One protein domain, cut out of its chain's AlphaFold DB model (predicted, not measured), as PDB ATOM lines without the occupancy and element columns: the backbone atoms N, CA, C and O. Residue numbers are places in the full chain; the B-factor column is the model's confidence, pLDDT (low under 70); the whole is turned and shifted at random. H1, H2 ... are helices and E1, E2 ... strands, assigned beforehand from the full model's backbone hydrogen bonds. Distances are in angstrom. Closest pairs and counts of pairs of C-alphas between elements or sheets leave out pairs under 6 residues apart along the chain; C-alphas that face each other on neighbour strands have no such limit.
ATOM      1  N   LEU A  47      51.128 -38.764  -2.772       57.38
ATOM      2  CA  LEU A  47      50.914 -39.838  -1.814       57.38
ATOM      3  C   LEU A  47      49.401 -39.970  -1.646       57.38
ATOM      4  O   LEU A  47      48.717 -39.045  -1.200       57.38
ATOM      5  N   LEU A  48      48.865 -41.100  -2.087       58.06
ATOM      6  CA  LEU A  48      47.466 -41.424  -1.883       58.06
ATOM      7  C   LEU A  48      47.305 -41.905  -0.446       58.06
ATOM      8  O   LEU A  48      47.727 -43.011  -0.116       58.06
ATOM      9  N   SER A  49      46.684 -41.084   0.401       52.94
ATOM     10  CA  SER A  49      46.177 -41.575   1.683       52.94
ATOM     11  C   SER A  49      45.149 -42.677   1.376       52.94
ATOM     12  O   SER A  49      44.163 -42.423   0.684       52.94
ATOM     13  N   GLY A  50      45.434 -43.922   1.775       52.09
ATOM     14  CA  GLY A  50      44.543 -45.081   1.596       52.09
ATOM     15  C   GLY A  50      44.681 -45.894   0.294       52.09
ATOM     16  O   GLY A  50      44.033 -46.934   0.166       52.09
ATOM     17  N   PHE A  51      45.530 -45.501  -0.667       61.34
ATOM     18  CA  PHE A  51      45.836 -46.356  -1.830       61.34
ATOM     19  C   PHE A  51      47.274 -46.867  -1.777       61.34
ATOM     20  O   PHE A  51      48.219 -46.212  -2.218       61.34
ATOM     21  N   THR A  52      47.409 -48.078  -1.256       65.31
ATOM     22  CA  THR A  52      48.659 -48.828  -1.135       65.31
ATOM     23  C   THR A  52      48.399 -50.299  -1.441       65.31
ATOM     24  O   THR A  52      47.264 -50.766  -1.349       65.31
ATOM     25  N   ASP A  53      49.461 -51.057  -1.734       63.22
ATOM     26  CA  ASP A  53      49.419 -52.524  -1.911       63.22
ATOM     27  C   ASP A  53      49.052 -53.297  -0.620       63.22
ATOM     28  O   ASP A  53      49.003 -54.531  -0.608       63.22
ATOM     29  N   ASN A  54      48.794 -52.561   0.463       67.19
ATOM     30  CA  ASN A  54      48.303 -53.014   1.754       67.19
ATOM     31  C   ASN A  54      47.147 -52.097   2.190       67.19
ATOM     32  O   ASN A  54      47.274 -50.886   2.051       67.19
ATOM     33  N   VAL A  55      46.053 -52.634   2.721       77.88
ATOM     34  CA  VAL A  55      44.968 -51.847   3.338       77.88
ATOM     35  C   VAL A  55      44.878 -52.249   4.801       77.88
ATOM     36  O   VAL A  55      44.583 -53.405   5.091       77.88
ATOM     37  N   GLN A  56      45.126 -51.308   5.708       79.56
ATOM     38  CA  GLN A  56      45.163 -51.558   7.145       79.56
ATOM     39  C   GLN A  56      43.941 -50.967   7.834       79.56
ATOM     40  O   GLN A  56      43.732 -49.757   7.833       79.56
ATOM     41  N   LEU A  57      43.148 -51.823   8.471       75.00
ATOM     42  CA  LEU A  57      42.003 -51.377   9.250       75.00
ATOM     43  C   LEU A  57      42.475 -50.708  10.537       75.00
ATOM     44  O   LEU A  57      43.204 -51.296  11.332       75.00
ATOM     45  N   GLY A  58      41.995 -49.491  10.774       61.91
ATOM     46  CA  GLY A  58      42.219 -48.784  12.030       61.91
ATOM     47  C   GLY A  58      43.472 -47.927  12.102       61.91
ATOM     48  O   GLY A  58      43.562 -47.105  13.014       61.91
ATOM     49  N   GLU A  59      44.368 -48.005  11.116       58.81
ATOM     50  CA  GLU A  59      45.303 -46.913  10.858       58.81
ATOM     51  C   GLU A  59      44.550 -45.781  10.165       58.81
ATOM     52  O   GLU A  59      44.715 -45.488   8.986       58.81
ATOM     53  N   ILE A  60      43.738 -45.069  10.947       51.91
ATOM     54  CA  ILE A  60      43.424 -43.675  10.642       51.91
ATOM     55  C   ILE A  60      44.693 -42.876  10.966       51.91
ATOM     56  O   ILE A  60      44.727 -42.045  11.871       51.91
ATOM     57  N   GLY A  61      45.787 -43.170  10.265       39.19
ATOM     58  CA  GLY A  61      46.880 -42.230  10.128       39.19
ATOM     59  C   GLY A  61      46.327 -41.142   9.240       39.19
ATOM     60  O   GLY A  61      46.330 -41.334   8.034       39.19
ATOM     61  N   GLU A  62      45.742 -40.109   9.858       39.84
ATOM     62  CA  GLU A  62      45.164 -38.935   9.213       39.84
ATOM     63  C   GLU A  62      44.680 -39.241   7.786       39.84
ATOM     64  O   GLU A  62      45.442 -39.092   6.825       39.84
ATOM     65  N   VAL A  63      43.404 -39.587   7.593       45.81
ATOM     66  CA  VAL A  63      42.774 -39.230   6.315       45.81
ATOM     67  C   VAL A  63      42.799 -37.700   6.289       45.81
ATOM     68  O   VAL A  63      41.825 -37.032   6.636       45.81
ATOM     69  N   LYS A  64      43.975 -37.123   5.996       43.16
ATOM     70  CA  LYS A  64      44.151 -35.736   5.632       43.16
ATOM     71  C   LYS A  64      43.204 -35.609   4.479       43.16
ATOM     72  O   LYS A  64      43.334 -36.321   3.488       43.16
ATOM     73  N   LEU A  65      42.202 -34.784   4.727       52.38
ATOM     74  CA  LEU A  65      41.025 -34.521   3.926       52.38
ATOM     75  C   LEU A  65      41.476 -33.948   2.589       52.38
ATOM     76  O   LEU A  65      41.405 -32.753   2.332       52.38
ATOM     77  N   SER A  66      42.059 -34.816   1.782       56.47
ATOM     78  CA  SER A  66      42.721 -34.481   0.551       56.47
ATOM     79  C   SER A  66      41.640 -34.534  -0.502       56.47
ATOM     80  O   SER A  66      41.158 -35.592  -0.883       56.47
ATOM     81  N   SER A  67      41.227 -33.364  -0.965       67.81
ATOM     82  CA  SER A  67      40.368 -33.211  -2.136       67.81
ATOM     83  C   SER A  67      41.173 -33.309  -3.439       67.81
ATOM     84  O   SER A  67      40.702 -32.882  -4.499       67.81
ATOM     85  N   ALA A  68      42.393 -33.861  -3.379       80.19
ATOM     86  CA  ALA A  68      43.273 -33.993  -4.523       80.19
ATOM     87  C   ALA A  68      42.621 -34.842  -5.614       80.19
ATOM     88  O   ALA A  68      42.063 -35.914  -5.357       80.19
ATOM     89  N   VAL A  69      42.710 -34.346  -6.845       87.38
ATOM     90  CA  VAL A  69      42.310 -35.096  -8.030       87.38
ATOM     91  C   VAL A  69      43.292 -36.245  -8.227       87.38
ATOM     92  O   VAL A  69      44.503 -36.060  -8.154       87.38
ATOM     93  N   VAL A  70      42.751 -37.432  -8.463       89.88
ATOM     94  CA  VAL A  70      43.508 -38.642  -8.790       89.88
ATOM     95  C   VAL A  70      43.545 -38.823 -10.298       89.88
ATOM     96  O   VAL A  70      44.598 -39.092 -10.870       89.88
ATOM     97  N   MET A  71      42.394 -38.666 -10.952       92.94
ATOM     98  CA  MET A  71      42.297 -38.767 -12.399       92.94
ATOM     99  C   MET A  71      41.045 -38.093 -12.944       92.94
ATOM    100  O   MET A  71      40.039 -37.942 -12.248       92.94
ATOM    101  N   HIS A  72      41.115 -37.766 -14.225       94.44
ATOM    102  CA  HIS A  72      39.973 -37.423 -15.055       94.44
ATOM    103  C   HIS A  72      39.654 -38.599 -15.969       94.44
ATOM    104  O   HIS A  72      40.569 -39.206 -16.527       94.44
ATOM    105  N   ALA A  73      38.376 -38.911 -16.146       94.75
ATOM    106  CA  ALA A  73      37.948 -39.990 -17.019       94.75
ATOM    107  C   ALA A  73      36.813 -39.551 -17.940       94.75
ATOM    108  O   ALA A  73      35.714 -39.233 -17.491       94.75
ATOM    109  N   ARG A  74      37.055 -39.580 -19.248       94.25
ATOM    110  CA  ARG A  74      36.071 -39.249 -20.279       94.25
ATOM    111  C   ARG A  74      35.581 -40.519 -20.955       94.25
ATOM    112  O   ARG A  74      36.380 -41.305 -21.462       94.25
ATOM    113  N   GLN A  75      34.265 -40.712 -21.001       93.31
ATOM    114  CA  GLN A  75      33.685 -41.791 -21.794       93.31
ATOM    115  C   GLN A  75      33.766 -41.430 -23.281       93.31
ATOM    116  O   GLN A  75      33.257 -40.400 -23.707       93.31
ATOM    117  N   VAL A  76      34.406 -42.289 -24.073       93.81
ATOM    118  CA  VAL A  76      34.571 -42.110 -25.524       93.81
ATOM    119  C   VAL A  76      33.480 -42.854 -26.293       93.81
ATOM    120  O   VAL A  76      33.018 -42.387 -27.329       93.81
ATOM    121  N   SER A  77      33.072 -44.037 -25.818       92.69
ATOM    122  CA  SER A  77      31.984 -44.810 -26.430       92.69
ATOM    123  C   SER A  77      31.406 -45.873 -25.491       92.69
ATOM    124  O   SER A  77      32.017 -46.225 -24.479       92.69
ATOM    125  N   GLY A  78      30.280 -46.457 -25.909       86.38
ATOM    126  CA  GLY A  78      29.551 -47.507 -25.194       86.38
ATOM    127  C   GLY A  78      28.386 -46.944 -24.381       86.38
ATOM    128  O   GLY A  78      28.261 -45.728 -24.235       86.38
ATOM    129  N   THR A  79      27.526 -47.821 -23.872       79.81
ATOM    130  CA  THR A  79      26.383 -47.428 -23.042       79.81
ATOM    131  C   THR A  79      26.886 -46.768 -21.753       79.81
ATOM    132  O   THR A  79      27.764 -47.338 -21.094       79.81
ATOM    133  N   PRO A  80      26.388 -45.578 -21.368       76.31
ATOM    134  CA  PRO A  80      26.627 -45.046 -20.033       76.31
ATOM    135  C   PRO A  80      26.187 -46.074 -18.991       76.31
ATOM    136  O   PRO A  80      25.079 -46.605 -19.051       76.31
ATOM    137  N   PHE A  81      27.083 -46.384 -18.065       70.19
ATOM    138  CA  PHE A  81      26.779 -47.239 -16.926       70.19
ATOM    139  C   PHE A  81      26.471 -46.343 -15.725       70.19
ATOM    140  O   PHE A  81      26.917 -45.199 -15.715       70.19
ATOM    141  N   GLY A  82      25.711 -46.846 -14.749       75.31
ATOM    142  CA  GLY A  82      25.389 -46.114 -13.519       75.31
ATOM    143  C   GLY A  82      26.637 -45.839 -12.673       75.31
ATOM    144  O   GLY A  82      27.579 -45.181 -13.103       75.31
ATOM    145  N   VAL A  83      26.693 -46.367 -11.455       79.50
ATOM    146  CA  VAL A  83      27.864 -46.144 -10.599       79.50
ATOM    147  C   VAL A  83      29.055 -46.976 -11.094       79.50
ATOM    148  O   VAL A  83      29.085 -48.202 -10.971       79.50
ATOM    149  N   LEU A  84      30.073 -46.314 -11.652       84.19
ATOM    150  CA  LEU A  84      31.326 -46.962 -12.052       84.19
ATOM    151  C   LEU A  84      32.268 -47.157 -10.861       84.19
ATOM    152  O   LEU A  84      32.375 -46.320  -9.969       84.19
ATOM    153  N   LYS A  85      33.009 -48.266 -10.881       89.06
ATOM    154  CA  LYS A  85      34.089 -48.550  -9.930       89.06
ATOM    155  C   LYS A  85      35.393 -48.668 -10.709       89.06
ATOM    156  O   LYS A  85      35.533 -49.554 -11.553       89.06
ATOM    157  N   TRP A  86      36.325 -47.770 -10.427       91.62
ATOM    158  CA  TRP A  86      37.654 -47.725 -11.018       91.62
ATOM    159  C   TRP A  86      38.570 -48.680 -10.266       91.62
ATOM    160  O   TRP A  86      39.110 -48.356  -9.206       91.62
ATOM    161  N   ARG A  87      38.707 -49.889 -10.804       92.69
ATOM    162  CA  ARG A  87      39.533 -50.952 -10.238       92.69
ATOM    163  C   ARG A  87      41.002 -50.544 -10.307       92.69
ATOM    164  O   ARG A  87      41.472 -50.199 -11.387       92.69
ATOM    165  N   THR A 102      49.325 -61.643  -1.721       90.44
ATOM    166  CA  THR A 102      50.284 -62.742  -1.477       90.44
ATOM    167  C   THR A 102      51.123 -63.081  -2.708       90.44
ATOM    168  O   THR A 102      52.334 -63.253  -2.606       90.44
ATOM    169  N   LYS A 103      50.503 -63.137  -3.895       87.50
ATOM    170  CA  LYS A 103      51.190 -63.376  -5.172       87.50
ATOM    171  C   LYS A 103      51.504 -62.052  -5.854       87.50
ATOM    172  O   LYS A 103      50.616 -61.419  -6.413       87.50
ATOM    173  N   ARG A 104      52.775 -61.647  -5.821       86.94
ATOM    174  CA  ARG A 104      53.255 -60.386  -6.419       86.94
ATOM    175  C   ARG A 104      53.876 -60.548  -7.807       86.94
ATOM    176  O   ARG A 104      54.372 -59.572  -8.357       86.94
ATOM    177  N   SER A 105      53.861 -61.758  -8.364       92.00
ATOM    178  CA  SER A 105      54.340 -62.010  -9.723       92.00
ATOM    179  C   SER A 105      53.560 -61.161 -10.722       92.00
ATOM    180  O   SER A 105      52.327 -61.201 -10.747       92.00
ATOM    181  N   ARG A 106      54.299 -60.407 -11.532       94.19
ATOM    182  CA  ARG A 106      53.778 -59.594 -12.626       94.19
ATOM    183  C   ARG A 106      54.283 -60.156 -13.945       94.19
ATOM    184  O   ARG A 106      55.408 -60.646 -14.026       94.19
ATOM    185  N   PHE A 107      53.443 -60.083 -14.963       95.38
ATOM    186  CA  PHE A 107      53.720 -60.569 -16.304       95.38
ATOM    187  C   PHE A 107      53.721 -59.380 -17.252       95.38
ATOM    188  O   PHE A 107      52.784 -58.585 -17.257       95.38
ATOM    189  N   SER A 108      54.784 -59.248 -18.039       96.31
ATOM    190  CA  SER A 108      54.855 -58.211 -19.063       96.31
ATOM    191  C   SER A 108      53.837 -58.475 -20.165       96.31
ATOM    192  O   SER A 108      53.737 -59.592 -20.663       96.31
ATOM    193  N   VAL A 109      53.113 -57.431 -20.558       96.31
ATOM    194  CA  VAL A 109      52.203 -57.464 -21.703       96.31
ATOM    195  C   VAL A 109      52.902 -56.815 -22.884       96.31
ATOM    196  O   VAL A 109      53.331 -55.659 -22.813       96.31
ATOM    197  N   GLU A 110      53.027 -57.562 -23.974       95.12
ATOM    198  CA  GLU A 110      53.608 -57.043 -25.205       95.12
ATOM    199  C   GLU A 110      52.641 -56.087 -25.902       95.12
ATOM    200  O   GLU A 110      51.423 -56.286 -25.926       95.12
ATOM    201  N   GLN A 111      53.200 -55.017 -26.460       95.50
ATOM    202  CA  GLN A 111      52.426 -54.101 -27.278       95.50
ATOM    203  C   GLN A 111      52.257 -54.716 -28.663       95.50
ATOM    204  O   GLN A 111      53.235 -55.055 -29.327       95.50
ATOM    205  N   SER A 112      51.015 -54.843 -29.105       94.31
ATOM    206  CA  SER A 112      50.715 -55.326 -30.449       94.31
ATOM    207  C   SER A 112      51.002 -54.251 -31.517       94.31
ATOM    208  O   SER A 112      51.138 -53.068 -31.181       94.31
ATOM    209  N   PRO A 113      51.106 -54.620 -32.812       94.00
ATOM    210  CA  PRO A 113      51.463 -53.682 -33.886       94.00
ATOM    211  C   PRO A 113      50.524 -52.474 -34.040       94.00
ATOM    212  O   PRO A 113      50.938 -51.437 -34.550       94.00
ATOM    213  N   ASP A 114      49.277 -52.580 -33.572       91.75
ATOM    214  CA  ASP A 114      48.292 -51.488 -33.559       91.75
ATOM    215  C   ASP A 114      48.446 -50.541 -32.347       91.75
ATOM    216  O   ASP A 114      47.566 -49.724 -32.066       91.75
ATOM    217  N   GLN A 115      49.570 -50.650 -31.630       92.19
ATOM    218  CA  GLN A 115      49.927 -49.894 -30.429       92.19
ATOM    219  C   GLN A 115      49.031 -50.160 -29.210       92.19
ATOM    220  O   GLN A 115      49.032 -49.371 -28.258       92.19
ATOM    221  N   GLN A 116      48.303 -51.279 -29.185       95.19
ATOM    222  CA  GLN A 116      47.478 -51.679 -28.045       95.19
ATOM    223  C   GLN A 116      48.137 -52.787 -27.223       95.19
ATOM    224  O   GLN A 116      48.794 -53.682 -27.755       95.19
ATOM    225  N   TYR A 117      47.909 -52.750 -25.915       96.88
ATOM    226  CA  TYR A 117      48.204 -53.837 -24.994       96.88
ATOM    227  C   TYR A 117      46.923 -54.639 -24.769       96.88
ATOM    228  O   TYR A 117      45.997 -54.152 -24.115       96.88
ATOM    229  N   TRP A 118      46.854 -55.850 -25.315       95.94
ATOM    230  CA  TRP A 118      45.720 -56.755 -25.121       95.94
ATOM    231  C   TRP A 118      45.933 -57.584 -23.854       95.94
ATOM    232  O   TRP A 118      46.899 -58.331 -23.756       95.94
ATOM    233  N   LEU A 119      45.039 -57.429 -22.874       94.44
ATOM    234  CA  LEU A 119      45.148 -58.101 -21.573       94.44
ATOM    235  C   LEU A 119      44.433 -59.449 -21.583       94.44
ATOM    236  O   LEU A 119      44.938 -60.430 -21.047       94.44
ATOM    237  N   ARG A 120      43.239 -59.476 -22.184       87.88
ATOM    238  CA  ARG A 120      42.405 -60.667 -22.371       87.88
ATOM    239  C   ARG A 120      41.546 -60.524 -23.634       87.88
ATOM    240  O   ARG A 120      41.244 -59.391 -24.025       87.88
ATOM    241  N   PRO A 121      41.107 -61.639 -24.245       88.25
ATOM    242  CA  PRO A 121      40.128 -61.610 -25.326       88.25
ATOM    243  C   PRO A 121      38.819 -60.929 -24.901       88.25
ATOM    244  O   PRO A 121      38.423 -60.993 -23.740       88.25
ATOM    245  N   ILE A 122      38.136 -60.287 -25.850       87.06
ATOM    246  CA  ILE A 122      36.780 -59.762 -25.635       87.06
ATOM    247  C   ILE A 122      35.802 -60.930 -25.767       87.06
ATOM    248  O   ILE A 122      35.723 -61.543 -26.833       87.06
ATOM    249  N   GLU A 123      35.041 -61.212 -24.713       82.50
ATOM    250  CA  GLU A 123      34.158 -62.387 -24.652       82.50
ATOM    251  C   GLU A 123      32.739 -62.093 -25.168       82.50
ATOM    252  O   GLU A 123      31.945 -63.008 -25.373       82.50
ATOM    253  N   LYS A 124      32.426 -60.817 -25.429       81.00
ATOM    254  CA  LYS A 124      31.104 -60.302 -25.833       81.00
ATOM    255  C   LYS A 124      29.990 -60.676 -24.844       81.00
ATOM    256  O   LYS A 124      28.829 -60.826 -25.222       81.00
ATOM    257  N   THR A 125      30.346 -60.804 -23.569       75.81
ATOM    258  CA  THR A 125      29.448 -61.082 -22.438       75.81
ATOM    259  C   THR A 125      28.863 -59.803 -21.835       75.81
ATOM    260  O   THR A 125      27.952 -59.859 -21.004       75.81
ATOM    261  N   GLY A 126      29.341 -58.637 -22.279       82.88
ATOM    262  CA  GLY A 126      28.902 -57.332 -21.809       82.88
ATOM    263  C   GLY A 126      28.948 -56.229 -22.864       82.88
ATOM    264  O   GLY A 126      29.262 -56.456 -24.033       82.88
ATOM    265  N   ASP A 127      28.628 -55.018 -22.423       88.69
ATOM    266  CA  ASP A 127      28.754 -53.801 -23.210       88.69
ATOM    267  C   ASP A 127      30.222 -53.368 -23.223       88.69
ATOM    268  O   ASP A 127      30.856 -53.172 -22.180       88.69
ATOM    269  N   LEU A 128      30.775 -53.217 -24.426       91.94
ATOM    270  CA  LEU A 128      32.139 -52.742 -24.603       91.94
ATOM    271  C   LEU A 128      32.166 -51.214 -24.500       91.94
ATOM    272  O   LEU A 128      31.637 -50.501 -25.355       91.94
ATOM    273  N   VAL A 129      32.826 -50.711 -23.464       93.12
ATOM    274  CA  VAL A 129      32.976 -49.281 -23.193       93.12
ATOM    275  C   VAL A 129      34.420 -48.844 -23.391       93.12
ATOM    276  O   VAL A 129      35.363 -49.612 -23.182       93.12
ATOM    277  N   ARG A 130      34.604 -47.586 -23.794       95.88
ATOM    278  CA  ARG A 130      35.929 -46.974 -23.931       95.88
ATOM    279  C   ARG A 130      36.016 -45.726 -23.079       95.88
ATOM    280  O   ARG A 130      35.162 -44.851 -23.208       95.88
ATOM    281  N   TYR A 131      37.063 -45.645 -22.266       95.56
ATOM    282  CA  TYR A 131      37.351 -44.482 -21.435       95.56
ATOM    283  C   TYR A 131      38.749 -43.967 -21.721       95.56
ATOM    284  O   TYR A 131      39.706 -44.736 -21.718       95.56
ATOM    285  N   GLU A 132      38.849 -42.667 -21.950       96.94
ATOM    286  CA  GLU A 132      40.100 -41.927 -21.927       96.94
ATOM    287  C   GLU A 132      40.352 -41.460 -20.494       96.94
ATOM    288  O   GLU A 132      39.494 -40.818 -19.891       96.94
ATOM    289  N   ILE A 133      41.513 -41.803 -19.943       96.69
ATOM    290  CA  ILE A 133      41.890 -41.517 -18.563       96.69
ATOM    291  C   ILE A 133      43.146 -40.655 -18.568       96.69
ATOM    292  O   ILE A 133      44.153 -41.009 -19.185       96.69
ATOM    293  N   LEU A 134      43.081 -39.537 -17.851       95.88
ATOM    294  CA  LEU A 134      44.222 -38.702 -17.506       95.88
ATOM    295  C   LEU A 134      44.510 -38.878 -16.015       95.88
ATOM    296  O   LEU A 134      43.788 -38.357 -15.168       95.88
ATOM    297  N   LEU A 135      45.561 -39.629 -15.712       93.88
ATOM    298  CA  LEU A 135      46.013 -39.947 -14.366       93.88
ATOM    299  C   LEU A 135      47.020 -38.900 -13.888       93.88
ATOM    300  O   LEU A 135      47.982 -38.594 -14.601       93.88
ATOM    301  N   GLU A 136      46.810 -38.366 -12.688       92.12
ATOM    302  CA  GLU A 136      47.776 -37.491 -12.018       92.12
ATOM    303  C   GLU A 136      49.048 -38.274 -11.623       92.12
ATOM    304  O   GLU A 136      49.039 -39.505 -11.622       92.12
ATOM    305  N   PRO A 137      50.190 -37.622 -11.341       88.06
ATOM    306  CA  PRO A 137      51.405 -38.328 -10.938       88.06
ATOM    307  C   PRO A 137      51.251 -38.921  -9.528       88.06
ATOM    308  O   PRO A 137      51.421 -38.235  -8.520       88.06
ATOM    309  N   LEU A 138      50.925 -40.213  -9.461       83.62
ATOM    310  CA  LEU A 138      50.706 -40.941  -8.210       83.62
ATOM    311  C   LEU A 138      51.983 -41.645  -7.731       83.62
ATOM    312  O   LEU A 138      52.845 -42.045  -8.518       83.62
ATOM    313  N   ALA A 139      52.083 -41.873  -6.421       83.88
ATOM    314  CA  ALA A 139      53.126 -42.705  -5.816       83.88
ATOM    315  C   ALA A 139      52.909 -44.226  -6.031       83.88
ATOM    316  O   ALA A 139      53.176 -45.031  -5.146       83.88
ATOM    317  N   THR A 140      52.381 -44.629  -7.191       86.56
ATOM    318  CA  THR A 140      52.093 -46.023  -7.557       86.56
ATOM    319  C   THR A 140      52.306 -46.236  -9.055       86.56
ATOM    320  O   THR A 140      52.261 -45.289  -9.841       86.56
ATOM    321  N   THR A 141      52.531 -47.486  -9.463       92.25
ATOM    322  CA  THR A 141      52.525 -47.870 -10.879       92.25
ATOM    323  C   THR A 141      51.173 -48.389 -11.359       92.25
ATOM    324  O   THR A 141      51.035 -48.687 -12.541       92.25
ATOM    325  N   THR A 142      50.170 -48.506 -10.488       93.56
ATOM    326  CA  THR A 142      48.852 -49.029 -10.859       93.56
ATOM    327  C   THR A 142      48.132 -48.121 -11.855       93.56
ATOM    328  O   THR A 142      48.067 -46.906 -11.676       93.56
ATOM    329  N   LEU A 143      47.542 -48.735 -12.879       95.25
ATOM    330  CA  LEU A 143      46.572 -48.100 -13.763       95.25
ATOM    331  C   LEU A 143      45.158 -48.509 -13.363       95.25
ATOM    332  O   LEU A 143      44.914 -49.628 -12.912       95.25
ATOM    333  N   PHE A 144      44.220 -47.593 -13.576       95.12
ATOM    334  CA  PHE A 144      42.822 -47.763 -13.208       95.12
ATOM    335  C   PHE A 144      41.948 -47.982 -14.434       95.12
ATOM    336  O   PHE A 144      42.184 -47.398 -15.493       95.12
ATOM    337  N   GLY A 145      40.899 -48.782 -14.284       94.31
ATOM    338  CA  GLY A 145      39.886 -48.949 -15.319       94.31
ATOM    339  C   GLY A 145      38.576 -49.498 -14.759       94.31
ATOM    340  O   GLY A 145      38.562 -50.071 -13.667       94.31
ATOM    341  N   PRO A 146      37.453 -49.307 -15.468       91.62
ATOM    342  CA  PRO A 146      36.172 -49.801 -15.006       91.62
ATOM    343  C   PRO A 146      36.056 -51.306 -15.256       91.62
ATOM    344  O   PRO A 146      36.418 -51.801 -16.324       91.62
ATOM    345  N   TYR A 147      35.503 -52.013 -14.271       88.00
ATOM    346  CA  TYR A 147      35.176 -53.440 -14.328       88.00
ATOM    347  C   TYR A 147      36.334 -54.325 -14.838       88.00
ATOM    348  O   TYR A 147      37.327 -54.496 -14.130       88.00
ATOM    349  N   GLN A 148      36.210 -54.896 -16.037       89.94
ATOM    350  CA  GLN A 148      37.186 -55.785 -16.651       89.94
ATOM    351  C   GLN A 148      37.782 -55.114 -17.887       89.94
ATOM    352  O   GLN A 148      37.153 -55.044 -18.943       89.94
ATOM    353  N   VAL A 149      39.014 -54.634 -17.747       94.94
ATOM    354  CA  VAL A 149      39.774 -54.041 -18.847       94.94
ATOM    355  C   VAL A 149      40.296 -55.155 -19.755       94.94
ATOM    356  O   VAL A 149      40.954 -56.091 -19.307       94.94
ATOM    357  N   ARG A 150      39.995 -55.052 -21.047       95.38
ATOM    358  CA  ARG A 150      40.423 -55.983 -22.101       95.38
ATOM    359  C   ARG A 150      41.637 -55.483 -22.858       95.38
ATOM    360  O   ARG A 150      42.473 -56.283 -23.267       95.38
ATOM    361  N   ALA A 151      41.740 -54.169 -23.029       96.56
ATOM    362  CA  ALA A 151      42.862 -53.552 -23.712       96.56
ATOM    363  C   ALA A 151      43.199 -52.183 -23.127       96.56
ATOM    364  O   ALA A 151      42.310 -51.454 -22.676       96.56
ATOM    365  N   VAL A 152      44.480 -51.831 -23.198       97.81
ATOM    366  CA  VAL A 152      45.007 -50.513 -22.842       97.81
ATOM    367  C   VAL A 152      45.737 -49.933 -24.049       97.81
ATOM    368  O   VAL A 152      46.475 -50.631 -24.739       97.81
ATOM    369  N   THR A 153      45.548 -48.650 -24.320       97.12
ATOM    370  CA  THR A 153      46.248 -47.927 -25.387       97.12
ATOM    371  C   THR A 153      46.828 -46.647 -24.815       97.12
ATOM    372  O   THR A 153      46.125 -45.895 -24.151       97.12
ATOM    373  N   GLY A 154      48.104 -46.372 -25.059       93.44
ATOM    374  CA  GLY A 154      48.739 -45.157 -24.561       93.44
ATOM    375  C   GLY A 154      50.255 -45.228 -24.635       93.44
ATOM    376  O   GLY A 154      50.836 -46.296 -24.830       93.44
ATOM    377  N   ARG A 155      50.904 -44.076 -24.462       90.62
ATOM    378  CA  ARG A 155      52.366 -43.987 -24.364       90.62
ATOM    379  C   ARG A 155      52.789 -44.327 -22.938       90.62
ATOM    380  O   ARG A 155      52.973 -43.437 -22.113       90.62
ATOM    381  N   LEU A 156      52.881 -45.622 -22.655       93.19
ATOM    382  CA  LEU A 156      53.216 -46.164 -21.340       93.19
ATOM    383  C   LEU A 156      54.650 -46.709 -21.337       93.19
ATOM    384  O   LEU A 156      55.091 -47.243 -22.356       93.19
ATOM    385  N   PRO A 157      55.385 -46.626 -20.215       91.62
ATOM    386  CA  PRO A 157      56.745 -47.151 -20.106       91.62
ATOM    387  C   PRO A 157      56.754 -48.685 -19.945       91.62
ATOM    388  O   PRO A 157      57.448 -49.215 -19.085       91.62
ATOM    389  N   GLY A 158      55.959 -49.396 -20.749       94.50
ATOM    390  CA  GLY A 158      55.650 -50.816 -20.596       94.50
ATOM    391  C   GLY A 158      54.448 -51.071 -19.684       94.50
ATOM    392  O   GLY A 158      54.149 -50.281 -18.784       94.50
ATOM    393  N   LEU A 159      53.770 -52.194 -19.928       97.06
ATOM    394  CA  LEU A 159      52.598 -52.634 -19.181       97.06
ATOM    395  C   LEU A 159      52.842 -54.018 -18.581       97.06
ATOM    396  O   LEU A 159      53.430 -54.890 -19.223       97.06
ATOM    397  N   GLU A 160      52.360 -54.218 -17.364       97.06
ATOM    398  CA  GLU A 160      52.367 -55.499 -16.681       97.06
ATOM    399  C   GLU A 160      50.994 -55.792 -16.078       97.06
ATOM    400  O   GLU A 160      50.248 -54.881 -15.710       97.06
ATOM    401  N   THR A 161      50.670 -57.071 -15.941       96.19
ATOM    402  CA  THR A 161      49.469 -57.541 -15.248       96.19
ATOM    403  C   THR A 161      49.826 -58.576 -14.197       96.19
ATOM    404  O   THR A 161      50.902 -59.171 -14.223       96.19
ATOM    405  N   ASP A 162      48.925 -58.799 -13.249       92.94
ATOM    406  CA  ASP A 162      49.007 -59.942 -12.345       92.94
ATOM    407  C   ASP A 162      47.891 -60.959 -12.615       92.94
ATOM    408  O   ASP A 162      46.985 -60.737 -13.420       92.94
ATOM    409  N   ALA A 163      47.945 -62.089 -11.907       89.50
ATOM    410  CA  ALA A 163      46.929 -63.141 -11.988       89.50
ATOM    411  C   ALA A 163      45.523 -62.687 -11.535       89.50
ATOM    412  O   ALA A 163      44.558 -63.434 -11.691       89.50
ATOM    413  N   ASP A 164      45.404 -61.487 -10.961       90.06
ATOM    414  CA  ASP A 164      44.170 -60.934 -10.418       90.06
ATOM    415  C   ASP A 164      43.605 -59.802 -11.296       90.06
ATOM    416  O   ASP A 164      42.706 -59.083 -10.853       90.06
ATOM    417  N   ASP A 165      44.107 -59.646 -12.525       89.38
ATOM    418  CA  ASP A 165      43.717 -58.618 -13.500       89.38
ATOM    419  C   ASP A 165      43.982 -57.176 -13.031       89.38
ATOM    420  O   ASP A 165      43.314 -56.236 -13.465       89.38
ATOM    421  N   SER A 166      44.929 -56.986 -12.109       93.94
ATOM    422  CA  SER A 166      45.425 -55.647 -11.774       93.94
ATOM    423  C   SER A 166      46.441 -55.221 -12.834       93.94
ATOM    424  O   SER A 166      47.211 -56.051 -13.322       93.94
ATOM    425  N   ILE A 167      46.448 -53.937 -13.192       96.19
ATOM    426  CA  ILE A 167      47.253 -53.407 -14.297       96.19
ATOM    427  C   ILE A 167      48.295 -52.452 -13.739       96.19
ATOM    428  O   ILE A 167      47.969 -51.562 -12.954       96.19
ATOM    429  N   TYR A 168      49.537 -52.606 -14.179       95.38
ATOM    430  CA  TYR A 168      50.660 -51.802 -13.728       95.38
ATOM    431  C   TYR A 168      51.427 -51.243 -14.924       95.38
ATOM    432  O   TYR A 168      51.609 -51.903 -15.945       95.38
ATOM    433  N   MET A 169      51.936 -50.028 -14.782       95.25
ATOM    434  CA  MET A 169      53.080 -49.573 -15.555       95.25
ATOM    435  C   MET A 169      54.323 -50.315 -15.066       95.25
ATOM    436  O   MET A 169      54.490 -50.536 -13.863       95.25
ATOM    437  N   ARG A 170      55.229 -50.655 -15.984       93.62
ATOM    438  CA  ARG A 170      56.508 -51.278 -15.612       93.62
ATOM    439  C   ARG A 170      57.406 -50.315 -14.830       93.62
ATOM    440  O   ARG A 170      58.155 -50.738 -13.956       93.62
ATOM    441  N   LEU A 171      57.317 -49.018 -15.126       90.25
ATOM    442  CA  LEU A 171      58.057 -47.963 -14.436       90.25
ATOM    443  C   LEU A 171      57.099 -46.900 -13.903       90.25
ATOM    444  O   LEU A 171      56.138 -46.521 -14.573       90.25
ATOM    445  N   GLN A 172      57.393 -46.388 -12.710       87.19
ATOM    446  CA  GLN A 172      56.699 -45.225 -12.169       87.19
ATOM    447  C   GLN A 172      57.062 -43.967 -12.965       87.19
ATOM    448  O   GLN A 172      58.186 -43.810 -13.444       87.19
ATOM    449  N   THR A 173      56.113 -43.042 -13.074       82.88
ATOM    450  CA  THR A 173      56.303 -41.747 -13.729       82.88
ATOM    451  C   THR A 173      55.868 -40.613 -12.811       82.88
ATOM    452  O   THR A 173      54.882 -40.718 -12.090       82.88
ATOM    453  N   LEU A 174      56.620 -39.512 -12.856       83.81
ATOM    454  CA  LEU A 174      56.327 -38.265 -12.136       83.81
ATOM    455  C   LEU A 174      55.521 -37.273 -12.989       83.81
ATOM    456  O   LEU A 174      55.355 -36.112 -12.627       83.81
ATOM    457  N   ARG A 175      55.065 -37.708 -14.165       89.00
ATOM    458  CA  ARG A 175      54.233 -36.923 -15.079       89.00
ATOM    459  C   ARG A 175      52.847 -37.534 -15.150       89.00
ATOM    460  O   ARG A 175      52.697 -38.739 -14.963       89.00
ATOM    461  N   ARG A 176      51.872 -36.703 -15.515       92.56
ATOM    462  CA  ARG A 176      50.535 -37.171 -15.873       92.56
ATOM    463  C   ARG A 176      50.610 -38.230 -16.965       92.56
ATOM    464  O   ARG A 176      51.404 -38.103 -17.902       92.56
ATOM    465  N   VAL A 177      49.761 -39.242 -16.848       94.50
ATOM    466  CA  VAL A 177      49.682 -40.354 -17.795       94.50
ATOM    467  C   VAL A 177      48.325 -40.328 -18.457       94.50
ATOM    468  O   VAL A 177      47.304 -40.357 -17.780       94.50
ATOM    469  N   GLN A 178      48.319 -40.296 -19.783       96.31
ATOM    470  CA  GLN A 178      47.101 -40.405 -20.569       96.31
ATOM    471  C   GLN A 178      47.053 -41.774 -21.233       96.31
ATOM    472  O   GLN A 178      48.002 -42.183 -21.908       96.31
ATOM    473  N   TYR A 179      45.950 -42.482 -21.037       97.31
ATOM    474  CA  TYR A 179      45.724 -43.789 -21.634       97.31
ATOM    475  C   TYR A 179      44.234 -44.019 -21.872       97.31
ATOM    476  O   TYR A 179      43.376 -43.415 -21.238       97.31
ATOM    477  N   VAL A 180      43.925 -44.900 -22.813       97.75
ATOM    478  CA  VAL A 180      42.571 -45.341 -23.124       97.75
ATOM    479  C   VAL A 180      42.427 -46.780 -22.668       97.75
ATOM    480  O   VAL A 180      43.266 -47.621 -22.987       97.75
ATOM    481  N   VAL A 181      41.347 -47.076 -21.956       97.00
ATOM    482  CA  VAL A 181      40.962 -48.443 -21.600       97.00
ATOM    483  C   VAL A 181      39.744 -48.868 -22.399       97.00
ATOM    484  O   VAL A 181      38.795 -48.099 -22.575       97.00
ATOM    485  N   ARG A 182      39.766 -50.111 -22.875       96.00
ATOM    486  CA  ARG A 182      38.577 -50.814 -23.360       96.00
ATOM    487  C   ARG A 182      38.141 -51.776 -22.276       96.00
ATOM    488  O   ARG A 182      38.903 -52.685 -21.950       96.00
ATOM    489  N   SER A 183      36.940 -51.592 -21.751       93.94
ATOM    490  CA  SER A 183      36.386 -52.459 -20.716       93.94
ATOM    491  C   SER A 183      35.123 -53.140 -21.195       93.94
ATOM    492  O   SER A 183      34.335 -52.558 -21.933       93.94
ATOM    493  N   GLU A 184      34.923 -54.369 -20.751       91.00
ATOM    494  CA  GLU A 184      33.709 -55.131 -21.003       91.00
ATOM    495  C   GLU A 184      32.881 -55.158 -19.722       91.00
ATOM    496  O   GLU A 184      33.249 -55.840 -18.774       91.00
ATOM    497  N   ILE A 185      31.802 -54.375 -19.663       88.56
ATOM    498  CA  ILE A 185      30.929 -54.301 -18.485       88.56
ATOM    499  C   ILE A 185      29.732 -55.231 -18.708       88.56
ATOM    500  O   ILE A 185      29.027 -55.050 -19.698       88.56
ATOM    501  N   PRO A 186      29.455 -56.208 -17.827       82.62
ATOM    502  CA  PRO A 186      28.356 -57.138 -18.000       82.62
ATOM    503  C   PRO A 186      27.051 -56.382 -18.179       82.62
ATOM    504  O   PRO A 186      26.685 -55.523 -17.377       82.62
ATOM    505  N   ASN A 187      26.331 -56.728 -19.236       81.06
ATOM    506  CA  ASN A 187      24.958 -56.288 -19.400       81.06
ATOM    507  C   ASN A 187      24.026 -57.242 -18.640       81.06
ATOM    508  O   ASN A 187      24.460 -58.215 -18.016       81.06
ATOM    509  N   ARG A 188      22.713 -57.003 -18.712       75.81
ATOM    510  CA  ARG A 188      21.715 -57.843 -18.033       75.81
ATOM    511  C   ARG A 188      21.881 -59.339 -18.339       75.81
ATOM    512  O   ARG A 188      21.680 -60.154 -17.445       75.81
ATOM    513  N   ARG A 189      22.253 -59.712 -19.570       74.50
ATOM    514  CA  ARG A 189      22.486 -61.119 -19.940       74.50
ATOM    515  C   ARG A 189      23.749 -61.660 -19.281       74.50
ATOM    516  O   ARG A 189      23.679 -62.739 -18.709       74.50
ATOM    517  N   GLY A 190      24.845 -60.902 -19.297       72.62
ATOM    518  CA  GLY A 190      26.078 -61.258 -18.590       72.62
ATOM    519  C   GLY A 190      25.853 -61.462 -17.090       72.62
ATOM    520  O   GLY A 190      26.286 -62.464 -16.534       72.62
ATOM    521  N   PHE A 191      25.082 -60.582 -16.445       71.50
ATOM    522  CA  PHE A 191      24.704 -60.736 -15.034       71.50
ATOM    523  C   PHE A 191      23.852 -61.983 -14.763       71.50
ATOM    524  O   PHE A 191      24.025 -62.636 -13.736       71.50
ATOM    525  N   LEU A 192      22.927 -62.329 -15.664       72.50
ATOM    526  CA  LEU A 192      22.141 -63.560 -15.550       72.50
ATOM    527  C   LEU A 192      22.994 -64.807 -15.804       72.50
ATOM    528  O   LEU A 192      22.818 -65.801 -15.108       72.50
ATOM    529  N   ALA A 193      23.935 -64.752 -16.749       69.44
ATOM    530  CA  ALA A 193      24.886 -65.829 -17.005       69.44
ATOM    531  C   ALA A 193      25.821 -66.047 -15.807       69.44
ATOM    532  O   ALA A 193      26.048 -67.184 -15.423       69.44
ATOM    533  N   ALA A 194      26.257 -64.978 -15.134       65.81
ATOM    534  CA  ALA A 194      27.062 -65.054 -13.912       65.81
ATOM    535  C   ALA A 194      26.329 -65.684 -12.707       65.81
ATOM    536  O   ALA A 194      26.962 -65.994 -11.700       65.81
ATOM    537  N   ARG A 195      25.000 -65.883 -12.778       66.00
ATOM    538  CA  ARG A 195      24.274 -66.708 -11.795       66.00
ATOM    539  C   ARG A 195      24.505 -68.206 -11.989       66.00
ATOM    540  O   ARG A 195      24.184 -68.972 -11.084       66.00
ATOM    541  N   GLN A 196      25.015 -68.626 -13.145       62.66
ATOM    542  CA  GLN A 196      25.467 -69.997 -13.350       62.66
ATOM    543  C   GLN A 196      26.805 -70.154 -12.633       62.66
ATOM    544  O   GLN A 196      27.742 -69.395 -12.871       62.66
ATOM    545  N   GLU A 197      26.865 -71.094 -11.694       68.38
ATOM    546  CA  GLU A 197      28.052 -71.285 -10.871       68.38
ATOM    547  C   GLU A 197      29.196 -71.852 -11.709       68.38
ATOM    548  O   GLU A 197      29.132 -72.976 -12.210       68.38
ATOM    549  N   GLU A 198      30.266 -71.073 -11.845       66.69
ATOM    550  CA  GLU A 198      31.518 -71.564 -12.397       66.69
ATOM    551  C   GLU A 198      32.284 -72.318 -11.305       66.69
ATOM    552  O   GLU A 198      32.540 -71.796 -10.213       66.69
ATOM    553  N   ARG A 199      32.660 -73.569 -11.585       68.94
ATOM    554  CA  ARG A 199      33.485 -74.349 -10.663       68.94
ATOM    555  C   ARG A 199      34.911 -73.807 -10.689       68.94
ATOM    556  O   ARG A 199      35.680 -74.107 -11.597       68.94
ATOM    557  N   LEU A 200      35.267 -73.044  -9.662       72.88
ATOM    558  CA  LEU A 200      36.624 -72.530  -9.506       72.88
ATOM    559  C   LEU A 200      37.620 -73.674  -9.233       72.88
ATOM    560  O   LEU A 200      37.307 -74.584  -8.454       72.88
ATOM    561  N   MET A 301      33.159 -43.886  -8.862       77.75
ATOM    562  CA  MET A 301      32.809 -42.852  -9.836       77.75
ATOM    563  C   MET A 301      32.900 -41.472  -9.181       77.75
ATOM    564  O   MET A 301      32.401 -41.260  -8.079       77.75
ATOM    565  N   GLY A 302      33.607 -40.573  -9.859       80.69
ATOM    566  CA  GLY A 302      33.792 -39.202  -9.419       80.69
ATOM    567  C   GLY A 302      32.638 -38.297  -9.835       80.69
ATOM    568  O   GLY A 302      31.634 -38.743 -10.386       80.69
ATOM    569  N   GLU A 303      32.814 -37.003  -9.618       85.69
ATOM    570  CA  GLU A 303      31.822 -35.994  -9.984       85.69
ATOM    571  C   GLU A 303      31.849 -35.749 -11.494       85.69
ATOM    572  O   GLU A 303      32.921 -35.577 -12.080       85.69
ATOM    573  N   TYR A 304      30.677 -35.742 -12.134       87.44
ATOM    574  CA  TYR A 304      30.582 -35.423 -13.554       87.44
ATOM    575  C   TYR A 304      30.743 -33.919 -13.776       87.44
ATOM    576  O   TYR A 304      29.999 -33.110 -13.221       87.44
ATOM    577  N   ASN A 305      31.699 -33.550 -14.619       87.75
ATOM    578  CA  ASN A 305      31.943 -32.190 -15.056       87.75
ATOM    579  C   ASN A 305      31.300 -31.966 -16.438       87.75
ATOM    580  O   ASN A 305      31.856 -32.401 -17.453       87.75
ATOM    581  N   PRO A 306      30.166 -31.246 -16.522       87.62
ATOM    582  CA  PRO A 306      29.467 -31.039 -17.788       87.62
ATOM    583  C   PRO A 306      30.243 -30.141 -18.762       87.62
ATOM    584  O   PRO A 306      30.010 -30.211 -19.963       87.62
ATOM    585  N   VAL A 307      31.177 -29.317 -18.269       86.81
ATOM    586  CA  VAL A 307      31.977 -28.414 -19.114       86.81
ATOM    587  C   VAL A 307      33.059 -29.185 -19.872       86.81
ATOM    588  O   VAL A 307      33.294 -28.926 -21.049       86.81
ATOM    589  N   GLY A 308      33.723 -30.136 -19.207       83.06
ATOM    590  CA  GLY A 308      34.796 -30.957 -19.789       83.06
ATOM    591  C   GLY A 308      34.330 -32.288 -20.391       83.06
ATOM    592  O   GLY A 308      35.109 -32.957 -21.087       83.06
ATOM    593  N   GLY A 309      33.071 -32.662 -20.131       87.88
ATOM    594  CA  GLY A 309      32.480 -33.936 -20.533       87.88
ATOM    595  C   GLY A 309      33.149 -35.138 -19.864       87.88
ATOM    596  O   GLY A 309      33.242 -36.203 -20.473       87.88
ATOM    597  N   ASP A 310      33.679 -34.964 -18.655       90.38
ATOM    598  CA  ASP A 310      34.530 -35.929 -17.963       90.38
ATOM    599  C   ASP A 310      34.122 -36.130 -16.498       90.38
ATOM    600  O   ASP A 310      33.470 -35.289 -15.888       90.38
ATOM    601  N   TYR A 311      34.504 -37.265 -15.924       91.25
ATOM    602  CA  TYR A 311      34.372 -37.545 -14.499       91.25
ATOM    603  C   TYR A 311      35.667 -37.172 -13.784       91.25
ATOM    604  O   TYR A 311      36.744 -37.610 -14.191       91.25
ATOM    605  N   ILE A 312      35.561 -36.420 -12.690       91.62
ATOM    606  CA  ILE A 312      36.692 -36.021 -11.848       91.62
ATOM    607  C   ILE A 312      36.724 -36.914 -10.612       91.62
ATOM    608  O   ILE A 312      35.886 -36.794  -9.717       91.62
ATOM    609  N   ILE A 313      37.708 -37.806 -10.548       90.75
ATOM    610  CA  ILE A 313      37.893 -38.735  -9.437       90.75
ATOM    611  C   ILE A 313      38.878 -38.116  -8.448       90.75
ATOM    612  O   ILE A 313      39.982 -37.716  -8.826       90.75
ATOM    613  N   ARG A 314      38.492 -38.057  -7.173       85.62
ATOM    614  CA  ARG A 314      39.291 -37.481  -6.083       85.62
ATOM    615  C   ARG A 314      39.595 -38.519  -5.012       85.62
ATOM    616  O   ARG A 314      38.898 -39.528  -4.899       85.62
ATOM    617  N   GLN A 315      40.618 -38.244  -4.207       76.50
ATOM    618  CA  GLN A 315      40.811 -38.972  -2.959       76.50
ATOM    619  C   GLN A 315      39.581 -38.779  -2.047       76.50
ATOM    620  O   GLN A 315      38.958 -37.711  -2.067       76.50
ATOM    621  N   PRO A 316      39.196 -39.795  -1.258       61.25
ATOM    622  CA  PRO A 316      38.124 -39.646  -0.282       61.25
ATOM    623  C   PRO A 316      38.463 -38.548   0.743       61.25
ATOM    624  O   PRO A 316      39.466 -38.631   1.445       61.25
ATOM    625  N   GLY A 317      37.605 -37.530   0.850       54.22
ATOM    626  CA  GLY A 317      37.711 -36.430   1.815       54.22
ATOM    627  C   GLY A 317      36.340 -36.047   2.390       54.22
ATOM    628  O   GLY A 317      35.309 -36.533   1.923       54.22
ATOM    629  N   MET A 318      36.302 -35.177   3.408       41.09
ATOM    630  CA  MET A 318      35.061 -34.821   4.130       41.09
ATOM    631  C   MET A 318      33.999 -34.156   3.238       41.09
ATOM    632  O   MET A 318      32.809 -34.352   3.483       41.09
ATOM    633  N   ASP A 319      34.397 -33.441   2.184       40.66
ATOM    634  CA  ASP A 319      33.465 -32.723   1.300       40.66
ATOM    635  C   ASP A 319      32.730 -33.644   0.309       40.66
ATOM    636  O   ASP A 319      31.599 -33.358  -0.083       40.66
ATOM    637  N   GLY A 320      33.305 -34.810  -0.016       40.19
ATOM    638  CA  GLY A 320      32.694 -35.804  -0.913       40.19
ATOM    639  C   GLY A 320      31.494 -36.545  -0.309       40.19
ATOM    640  O   GLY A 320      30.833 -37.323  -0.991       40.19
ATOM    641  N   VAL A 321      31.180 -36.325   0.973       40.75
ATOM    642  CA  VAL A 321      30.024 -36.947   1.644       40.75
ATOM    643  C   VAL A 321      28.701 -36.354   1.147       40.75
ATOM    644  O   VAL A 321      27.687 -37.050   1.140       40.75
ATOM    645  N   ARG A 322      28.697 -35.098   0.674       33.50
ATOM    646  CA  ARG A 322      27.477 -34.455   0.156       33.50
ATOM    647  C   ARG A 322      27.063 -34.967  -1.226       33.50
ATOM    648  O   ARG A 322      25.870 -34.955  -1.509       33.50
ATOM    649  N   SER A 323      27.998 -35.457  -2.043       33.09
ATOM    650  CA  SER A 323      27.702 -36.037  -3.363       33.09
ATOM    651  C   SER A 323      27.586 -37.570  -3.346       33.09
ATOM    652  O   SER A 323      26.832 -38.125  -4.138       33.09
ATOM    653  N   ASN A 324      28.226 -38.268  -2.394       36.56
ATOM    654  CA  ASN A 324      28.251 -39.741  -2.359       36.56
ATOM    655  C   ASN A 324      27.156 -40.414  -1.511       36.56
ATOM    656  O   ASN A 324      26.968 -41.626  -1.623       36.56
ATOM    657  N   ALA A 325      26.404 -39.674  -0.690       27.95
ATOM    658  CA  ALA A 325      25.284 -40.241   0.074       27.95
ATOM    659  C   ALA A 325      24.093 -40.673  -0.814       27.95
ATOM    660  O   ALA A 325      23.247 -41.440  -0.364       27.95
ATOM    661  N   ALA A 326      24.053 -40.229  -2.075       25.98
ATOM    662  CA  ALA A 326      23.049 -40.628  -3.062       25.98
ATOM    663  C   ALA A 326      23.475 -41.833  -3.934       25.98
ATOM    664  O   ALA A 326      22.689 -42.307  -4.743       25.98
ATOM    665  N   GLY A 327      24.709 -42.339  -3.790       27.38
ATOM    666  CA  GLY A 327      25.308 -43.313  -4.717       27.38
ATOM    667  C   GLY A 327      25.343 -44.771  -4.248       27.38
ATOM    668  O   GLY A 327      25.990 -45.592  -4.893       27.38
ATOM    669  N   SER A 328      24.691 -45.137  -3.134       25.62
ATOM    670  CA  SER A 328      24.616 -46.545  -2.693       25.62
ATOM    671  C   SER A 328      23.567 -47.387  -3.441       25.62
ATOM    672  O   SER A 328      23.320 -48.536  -3.057       25.62
ATOM    673  N   GLU A 329      22.974 -46.848  -4.505       25.22
ATOM    674  CA  GLU A 329      22.058 -47.536  -5.415       25.22
ATOM    675  C   GLU A 329      22.774 -47.915  -6.719       25.22
ATOM    676  O   GLU A 329      22.954 -47.073  -7.594       25.22
ATOM    677  N   SER A 330      23.205 -49.180  -6.815       26.23
ATOM    678  CA  SER A 330      23.180 -50.061  -8.004       26.23
ATOM    679  C   SER A 330      24.146 -51.224  -7.824       26.23
ATOM    680  O   SER A 330      25.370 -50.951  -7.726       26.23
TER     681      SER A 330
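Overview. This is residues 47 to 87, 102 to 200 and 301 to 330 of the 330 residues of an uncharacterized protein of Acidobacteria bacterium (UniProt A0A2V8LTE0). A strongly twisted sheet of seven strands makes one wall, with a smaller layer partly over one of its faces: the small sheet E4 E8 E9 near the E5 edge, then residues 142 to 146 and the short strand E3. H1 grazes the sheet at the ends of E6 and E10, H2 lies near the E11 edge, and residues 195 to 200 stick out. The printed part has 170 residues, in chain order E1 to E10, H1, E11, E12, H2; the large sheet runs E5, E7, E10, E6, E2, E12, E11, antiparallel throughout. The class is mostly strand, with under half of the residues in named elements. The whole is compact, with a radius of gyration of the C-alphas of 16.8 A and spans of 41 by 39 by 37 A.

Arrangement. E10, residues 177 to 186, and E6, residues 126 to 135, are antiparallel, with N 181 and O 131 2.9 A apart. E6 bends by 51 degrees at residue 132. Beside E6 is E2, residues 69 to 77, antiparallel, with N 74 and O 132 2.8 A apart. E2 neighbours E12, residues 310 to 314, with N 73 and O 311 2.9 A apart. E12 forms a hairpin with edge strand E11, residues 303 to 305; N 312 and O 303 are 2.8 A apart. On the other side of E10 is E7, residues 148 to 154, with N 153 and O 180 2.8 A apart. E7 neighbours edge strand E5, residues 116 to 118, with N 117 and O 152 2.8 A apart. In the small sheet, E8, residues 159 to 161, and E9, residues 167 to 169, form a hairpin, with N 160 and O 168 2.8 A apart. E4, residues 107 to 109, and E8 meet only at a point. The closest C-alphas of E4 and E5 are those of Val 109 and Tyr 117, 6.3 A apart. Residues 142 to 143 pair antiparallel with 167 to 168 of E9, and 145 to 146 with 86 to 87 of E3, residues 85 to 87. H1, residues 188 to 193, only grazes the large sheet; its closest C-alpha to E6 is Gly 190, 5.8 A from that of Gly 126. H2, residues 318 to 324, is only just not on it, with 4 pairs of C-alphas within 10 A. In H1 every O i to N i+4 pair is within hydrogen-bond range; in H2 1 of 3 is, and 1 of 4 O i to N i+3 pairs.

Along the chain. E1, residues 54 to 56, pairs with no named strand and begins at C-alpha 54 (48.303, -53.014, 1.754). E10 is 27.1 A long, E6 25.5 A and E2 23.2 A. H2 ends at C-alpha 324 (28.251, -39.741, -2.359).

Size, cuts and confidence. The C-alphas farthest apart, of Gly 58 and Pro 113, are 47.1 A apart. Residues 88 to 101 and 201 to 300 are not printed, with C-alpha gaps of 18.2 A and 29.9 A. The links E1 to E2 and E6 to E7 are long. Confidence is under 70 at residues 47 to 54, 58 to 67, 193 to 199 and 316 to 330.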